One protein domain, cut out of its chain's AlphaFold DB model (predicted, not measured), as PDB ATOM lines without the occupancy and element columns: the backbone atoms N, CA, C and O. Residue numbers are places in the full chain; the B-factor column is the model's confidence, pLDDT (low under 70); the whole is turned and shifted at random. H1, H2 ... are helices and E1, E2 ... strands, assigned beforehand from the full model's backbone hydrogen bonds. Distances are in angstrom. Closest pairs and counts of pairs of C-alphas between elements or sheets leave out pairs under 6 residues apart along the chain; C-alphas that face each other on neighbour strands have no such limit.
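What this domain is: This is residues 15 to 42 and 89 to 114 of the 114 residues of a protein of uncultured archaeon (UniProt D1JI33). Picture a loose row of pieces with strand E1 in the middle: the short helices H1 and H2 stand to one side of it, and helix H3 with the long strand E2 to the other. The two strands make no sheet together; residues 95 to 100 stick out, and residues 108 to 114 run away from E2 as a tail. The printed part has 54 residues, with three named helices and two named strands in the order E1, H1, H2, H3, E2, a mixed class of helices and strands. It is only just loose, close to compact, with a radius of gyration of the C-alphas of 12.5 A, and its C-alphas span 34 by 27 by 15 A.

How they stand to each other: Start at E1, residues 16 to 20, which pairs with no named strand. A short link leads to H1, residues 28 to 31; the closest C-alphas of E1 and H1 are those of Leu 19 and Trp 30, 7.2 A apart. A tight link then brings you to H2, residues 35 to 41. H1 and H2 are close but not clearly touching, their closest C-alphas being those of Trp 30 and Val 36, 6.4 A apart. E1 and H2 are near each other, with 6 pairs of C-alphas within 10 A and no pair within 8 A. Beyond the cut look for H3, residues 89 to 96, whose closest C-alpha pair with E1 is that of Ile 90 and Val 20, 7.6 A apart. A tight link joins H3 to E2, residues 101 to 107, which also pairs with no named strand. H3 and E2 have 4 pairs of C-alphas within 8 A, the closest those of Ala 94 and Ile 101, 6.4 A apart. E1 and E2 are near each other, while H2 and E2 are apart. In H2 and H3 every O i to N i+4 pair is within hydrogen-bond range; H1 is too short for such a pair.

Where its parts are: Find C-alpha 16 at (161.838, 96.480, 180.903); from there E1 runs 12.9 A to C-alpha 20. H1 is 4.8 A long and H2 10.0 A. Find C-alpha 89 at (170.661, 110.671, 175.903), where H3 begins; it is 10.8 A long. E2 runs 16.7 A and ends at C-alpha 107, at (162.039, 107.105, 167.329).

The domain as a whole: Look at Glu 41 and Asn 114 for the two C-alphas farthest apart, 36.7 A. Residues 43 to 88 are not printed, and C-alphas 42 and 89 stand 26.5 A apart across this cut, which lies between H2 and H3. Of the links that are printed whole, none is long. The mean pLDDT of the printed part is 89.4; residues 110 to 114, up to the chain's last residue, are under 70.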
ATOM      1  N   ALA A  15     160.021  92.182 179.650       90.62
ATOM      2  CA  ALA A  15     161.082  93.114 179.304       90.62
ATOM      3  C   ALA A  15     160.827  94.431 180.028       90.62
ATOM      4  O   ALA A  15     159.674  94.771 180.320       90.62
ATOM      5  N   ASN A  16     161.904  95.159 180.302       96.88
ATOM      6  CA  ASN A  16     161.838  96.480 180.903       96.88
ATOM      7  C   ASN A  16     162.037  97.531 179.811       96.88
ATOM      8  O   ASN A  16     163.114  97.623 179.226       96.88
ATOM      9  N   TYR A  17     161.006  98.321 179.539       97.44
ATOM     10  CA  TYR A  17     161.072  99.450 178.623       97.44
ATOM     11  C   TYR A  17     161.373 100.723 179.398       97.44
ATOM     12  O   TYR A  17     160.663 101.052 180.347       97.44
ATOM     13  N   VAL A  18     162.384 101.465 178.964       97.94
ATOM     14  CA  VAL A  18     162.654 102.818 179.458       97.94
ATOM     15  C   VAL A  18     162.436 103.775 178.290       97.94
ATOM     16  O   VAL A  18     163.198 103.758 177.324       97.94
ATOM     17  N   LEU A  19     161.357 104.559 178.352       97.56
ATOM     18  CA  LEU A  19     160.914 105.461 177.291       97.56
ATOM     19  C   LEU A  19     161.316 106.901 177.631       97.56
ATOM     20  O   LEU A  19     160.731 107.534 178.510       97.56
ATOM     21  N   VAL A  20     162.316 107.430 176.932       97.25
ATOM     22  CA  VAL A  20     162.880 108.762 177.181       97.25
ATOM     23  C   VAL A  20     162.307 109.763 176.173       97.25
ATOM     24  O   VAL A  20     162.362 109.555 174.956       97.25
ATOM     25  N   HIS A  21     161.691 110.831 176.683       94.88
ATOM     26  CA  HIS A  21     160.995 111.839 175.877       94.88
ATOM     27  C   HIS A  21     161.953 112.794 175.143       94.88
ATOM     28  O   HIS A  21     163.091 113.007 175.549       94.88
ATOM     29  N   GLY A  22     161.459 113.425 174.075       91.00
ATOM     30  CA  GLY A  22     162.198 114.457 173.341       91.00
ATOM     31  C   GLY A  22     162.305 115.787 174.097       91.00
ATOM     32  O   GLY A  22     161.729 115.969 175.167       91.00
ATOM     33  N   GLY A  23     163.038 116.746 173.530       86.12
ATOM     34  CA  GLY A  23     163.232 118.060 174.148       86.12
ATOM     35  C   GLY A  23     161.910 118.809 174.350       86.12
ATOM     36  O   GLY A  23     160.993 118.685 173.536       86.12
ATOM     37  N   LYS A  24     161.827 119.603 175.427       81.19
ATOM     38  CA  LYS A  24     160.630 120.386 175.809       81.19
ATOM     39  C   LYS A  24     159.354 119.547 175.994       81.19
ATOM     40  O   LYS A  24     158.252 120.047 175.796       81.19
ATOM     41  N   SER A  25     159.508 118.268 176.318       85.75
ATOM     42  CA  SER A  25     158.428 117.364 176.723       85.75
ATOM     43  C   SER A  25     158.720 116.826 178.122       85.75
ATOM     44  O   SER A  25     159.740 117.177 178.713       85.75
ATOM     45  N   ASP A  26     157.849 115.962 178.628       89.38
ATOM     46  CA  ASP A  26     158.051 115.212 179.865       89.38
ATOM     47  C   ASP A  26     157.585 113.754 179.688       89.38
ATOM     48  O   ASP A  26     157.066 113.379 178.629       89.38
ATOM     49  N   GLY A  27     157.776 112.912 180.706       77.94
ATOM     50  CA  GLY A  27     157.447 111.486 180.653       77.94
ATOM     51  C   GLY A  27     155.972 111.175 180.345       77.94
ATOM     52  O   GLY A  27     155.680 110.117 179.782       77.94
ATOM     53  N   HIS A  28     155.034 112.089 180.623       85.44
ATOM     54  CA  HIS A  28     153.606 111.885 180.356       85.44
ATOM     55  C   HIS A  28     153.280 111.826 178.867       85.44
ATOM     56  O   HIS A  28     152.239 111.267 178.521       85.44
ATOM     57  N   VAL A  29     154.154 112.324 177.983       88.06
ATOM     58  CA  VAL A  29     153.952 112.206 176.529       88.06
ATOM     59  C   VAL A  29     153.786 110.740 176.105       88.06
ATOM     60  O   VAL A  29     152.996 110.430 175.213       88.06
ATOM     61  N   TRP A  30     154.457 109.817 176.802       86.62
ATOM     62  CA  TRP A  30     154.320 108.381 176.579       86.62
ATOM     63  C   TRP A  30     153.030 107.823 177.179       86.62
ATOM     64  O   TRP A  30     152.364 107.018 176.530       86.62
ATOM     65  N   SER A  31     152.627 108.287 178.363       72.38
ATOM     66  CA  SER A  31     151.363 107.893 179.009       72.38
ATOM     67  C   SER A  31     150.120 108.395 178.264       72.38
ATOM     68  O   SER A  31     149.056 107.794 178.366       72.38
ATOM     69  N   GLN A  32     150.245 109.485 177.505       79.50
ATOM     70  CA  GLN A  32     149.206 109.982 176.595       79.50
ATOM     71  C   GLN A  32     149.163 109.209 175.266       79.50
ATOM     72  O   GLN A  32     148.215 109.361 174.494       79.50
ATOM     73  N   SER A  33     150.166 108.373 174.993       81.38
ATOM     74  CA  SER A  33     150.200 107.486 173.832       81.38
ATOM     75  C   SER A  33     149.612 106.108 174.160       81.38
ATOM     76  O   SER A  33     149.543 105.696 175.316       81.38
ATOM     77  N   GLN A  34     149.252 105.337 173.130       89.12
ATOM     78  CA  GLN A  34     148.851 103.936 173.312       89.12
ATOM     79  C   GLN A  34     150.036 102.995 173.597       89.12
ATOM     80  O   GLN A  34     149.817 101.830 173.910       89.12
ATOM     81  N   VAL A  35     151.284 103.471 173.518       91.75
ATOM     82  CA  VAL A  35     152.477 102.621 173.649       91.75
ATOM     83  C   VAL A  35     152.564 101.995 175.040       91.75
ATOM     84  O   VAL A  35     152.713 100.783 175.153       91.75
ATOM     85  N   VAL A  36     152.428 102.804 176.093       93.56
ATOM     86  CA  VAL A  36     152.503 102.330 177.484       93.56
ATOM     87  C   VAL A  36     151.443 101.262 177.785       93.56
ATOM     88  O   VAL A  36     151.841 100.163 178.181       93.56
ATOM     89  N   PRO A  37     150.129 101.502 177.570       92.50
ATOM     90  CA  PRO A  37     149.121 100.492 177.878       92.50
ATOM     91  C   PRO A  37     149.276  99.226 177.029       92.50
ATOM     92  O   PRO A  37     149.114  98.136 177.566       92.50
ATOM     93  N   LEU A  38     149.657  99.334 175.750       93.69
ATOM     94  CA  LEU A  38     149.876  98.157 174.903       93.69
ATOM     95  C   LEU A  38     151.055  97.306 175.392       93.69
ATOM     96  O   LEU A  38     150.943  96.085 175.452       93.69
ATOM     97  N   LEU A  39     152.175  97.925 175.773       93.94
ATOM     98  CA  LEU A  39     153.327  97.198 176.317       93.94
ATOM     99  C   LEU A  39     152.993  96.524 177.654       93.94
ATOM    100  O   LEU A  39     153.364  95.369 177.872       93.94
ATOM    101  N   GLN A  40     152.258  97.218 178.522       93.44
ATOM    102  CA  GLN A  40     151.809  96.677 179.806       93.44
ATOM    103  C   GLN A  40     150.808  95.524 179.633       93.44
ATOM    104  O   GLN A  40     150.915  94.524 180.339       93.44
ATOM    105  N   GLU A  41     149.880  95.615 178.675       93.00
ATOM    106  CA  GLU A  41     148.932  94.539 178.342       93.00
ATOM    107  C   GLU A  41     149.652  93.257 177.890       93.00
ATOM    108  O   GLU A  41     149.219  92.151 178.209       93.00
ATOM    109  N   HIS A  42     150.804  93.399 177.231       92.00
ATOM    110  CA  HIS A  42     151.670  92.281 176.848       92.00
ATOM    111  C   HIS A  42     152.612  91.819 177.978       92.00
ATOM    112  O   HIS A  42     153.482  90.979 177.753       92.00
ATOM    113  N   VAL A  89     170.732 111.138 174.512       97.06
ATOM    114  CA  VAL A  89     170.661 110.671 175.903       97.06
ATOM    115  C   VAL A  89     170.806 109.151 175.965       97.06
ATOM    116  O   VAL A  89     171.709 108.649 176.625       97.06
ATOM    117  N   ILE A  90     169.974 108.404 175.234       97.44
ATOM    118  CA  ILE A  90     169.979 106.937 175.292       97.44
ATOM    119  C   ILE A  90     171.262 106.329 174.721       97.44
ATOM    120  O   ILE A  90     171.691 105.277 175.186       97.44
ATOM    121  N   THR A  91     171.913 107.006 173.769       96.88
ATOM    122  CA  THR A  91     173.227 106.588 173.258       96.88
ATOM    123  C   THR A  91     174.292 106.715 174.345       96.88
ATOM    124  O   THR A  91     175.061 105.784 174.554       96.88
ATOM    125  N   GLY A  92     174.298 107.822 175.098       97.38
ATOM    126  CA  GLY A  92     175.201 107.990 176.238       97.38
ATOM    127  C   GLY A  92     174.925 107.015 177.387       97.38
ATOM    128  O   GLY A  92     175.858 106.558 178.040       97.38
ATOM    129  N   VAL A  93     173.663 106.646 177.620       98.31
ATOM    130  CA  VAL A  93     173.306 105.604 178.601       98.31
ATOM    131  C   VAL A  93     173.836 104.239 178.157       98.31
ATOM    132  O   VAL A  93     174.429 103.529 178.965       98.31
ATOM    133  N   ALA A  94     173.664 103.885 176.880       97.50
ATOM    134  CA  ALA A  94     174.162 102.626 176.330       97.50
ATOM    135  C   ALA A  94     175.699 102.535 176.341       97.50
ATOM    136  O   ALA A  94     176.228 101.450 176.551       97.50
ATOM    137  N   ASP A  95     176.404 103.657 176.174       97.31
ATOM    138  CA  ASP A  95     177.866 103.727 176.323       97.31
ATOM    139  C   ASP A  95     178.314 103.508 177.782       97.31
ATOM    140  O   ASP A  95     179.297 102.815 178.039       97.31
ATOM    141  N   ARG A  96     177.567 104.044 178.758       98.19
ATOM    142  CA  ARG A  96     177.900 103.926 180.190       98.19
ATOM    143  C   ARG A  96     177.509 102.591 180.825       98.19
ATOM    144  O   ARG A  96     178.151 102.195 181.794       98.19
ATOM    145  N   MET A  97     176.443 101.946 180.351       97.81
ATOM    146  CA  MET A  97     175.866 100.737 180.965       97.81
ATOM    147  C   MET A  97     175.547  99.641 179.928       97.81
ATOM    148  O   MET A  97     174.425  99.117 179.920       97.81
ATOM    149  N   PRO A  98     176.476  99.304 179.011       97.12
ATOM    150  CA  PRO A  98     176.194  98.428 177.871       97.12
ATOM    151  C   PRO A  98     175.683  97.043 178.286       97.12
ATOM    152  O   PRO A  98     174.880  96.443 177.580       97.12
ATOM    153  N   GLU A  99     176.091  96.542 179.453       97.00
ATOM    154  CA  GLU A  99     175.687  95.244 179.991       97.00
ATOM    155  C   GLU A  99     174.214  95.169 180.419       97.00
ATOM    156  O   GLU A  99     173.673  94.070 180.551       97.00
ATOM    157  N   LYS A 100     173.553  96.315 180.636       96.44
ATOM    158  CA  LYS A 100     172.134  96.369 181.022       96.44
ATOM    159  C   LYS A 100     171.188  96.482 179.827       96.44
ATOM    160  O   LYS A 100     169.988  96.233 179.988       96.44
ATOM    161  N   ILE A 101     171.697  96.874 178.658       97.12
ATOM    162  CA  ILE A 101     170.895  97.209 177.478       97.12
ATOM    163  C   ILE A 101     170.830  96.013 176.522       97.12
ATOM    164  O   ILE A 101     171.837  95.611 175.950       97.12
ATOM    165  N   ASP A 102     169.631  95.471 176.295       96.50
ATOM    166  CA  ASP A 102     169.398  94.427 175.278       96.50
ATOM    167  C   ASP A 102     169.089  95.036 173.899       96.50
ATOM    168  O   ASP A 102     169.464  94.500 172.850       96.50
ATOM    169  N   ARG A 103     168.385  96.174 173.874       96.88
ATOM    170  CA  ARG A 103     168.005  96.872 172.639       96.88
ATOM    171  C   ARG A 103     168.029  98.380 172.840       96.88
ATOM    172  O   ARG A 103     167.600  98.881 173.876       96.88
ATOM    173  N   LEU A 104     168.434  99.085 171.789       96.44
ATOM    174  CA  LEU A 104     168.375 100.536 171.689       96.44
ATOM    175  C   LEU A 104     167.457 100.909 170.519       96.44
ATOM    176  O   LEU A 104     167.665 100.439 169.399       96.44
ATOM    177  N   ILE A 105     166.414 101.697 170.778       96.38
ATOM    178  CA  ILE A 105     165.395 102.066 169.787       96.38
ATOM    179  C   ILE A 105     165.335 103.587 169.664       96.38
ATOM    180  O   ILE A 105     165.064 104.302 170.627       96.38
ATOM    181  N   TYR A 106     165.529 104.074 168.445       95.44
ATOM    182  CA  TYR A 106     165.453 105.489 168.103       95.44
ATOM    183  C   TYR A 106     164.132 105.780 167.384       95.44
ATOM    184  O   TYR A 106     163.833 105.149 166.371       95.44
ATOM    185  N   VAL A 107     163.346 106.729 167.894       93.81
ATOM    186  CA  VAL A 107     162.039 107.105 167.329       93.81
ATOM    187  C   VAL A 107     162.098 108.543 166.838       93.81
ATOM    188  O   VAL A 107     162.353 109.434 167.635       93.81
ATOM    189  N   ASP A 108     161.859 108.771 165.545       91.19
ATOM    190  CA  ASP A 108     161.888 110.111 164.922       91.19
ATOM    191  C   ASP A 108     163.099 110.959 165.364       91.19
ATOM    192  O   ASP A 108     163.011 112.096 165.831       91.19
ATOM    193  N   SER A 109     164.262 110.319 165.299       84.50
ATOM    194  CA  SER A 109     165.514 110.826 165.840       84.50
ATOM    195  C   SER A 109     166.568 110.921 164.755       84.50
ATOM    196  O   SER A 109     166.667 110.053 163.888       84.50
ATOM    197  N   VAL A 110     167.435 111.927 164.865       67.94
ATOM    198  CA  VAL A 110     168.694 111.944 164.120       67.94
ATOM    199  C   VAL A 110     169.712 111.132 164.913       67.94
ATOM    200  O   VAL A 110     170.071 111.494 166.032       67.94
ATOM    201  N   VAL A 111     170.165 110.021 164.339       63.44
ATOM    202  CA  VAL A 111     171.254 109.225 164.911       63.44
ATOM    203  C   VAL A 111     172.571 109.887 164.521       63.44
ATOM    204  O   VAL A 111     172.881 109.998 163.334       63.44
ATOM    205  N   ILE A 112     173.347 110.336 165.507       60.66
ATOM    206  CA  ILE A 112     174.735 110.737 165.273       60.66
ATOM    207  C   ILE A 112     175.563 109.457 165.320       60.66
ATOM    208  O   ILE A 112     175.832 108.930 166.396       60.66
ATOM    209  N   LEU A 113     175.898 108.929 164.145       55.22
ATOM    210  CA  LEU A 113     176.855 107.834 164.023       55.22
ATOM    211  C   LEU A 113     178.265 108.407 164.192       55.22
ATOM    212  O   LEU A 113     178.599 109.425 163.579       55.22
ATOM    213  N   ASN A 114     179.051 107.766 165.051       53.50
ATOM    214  CA  ASN A 114     180.490 107.961 165.176       53.50
ATOM    215  C   ASN A 114     181.260 107.152 164.126       53.50
ATOM    216  O   ASN A 114     180.770 106.080 163.704       53.50
TER     217      ASN A 114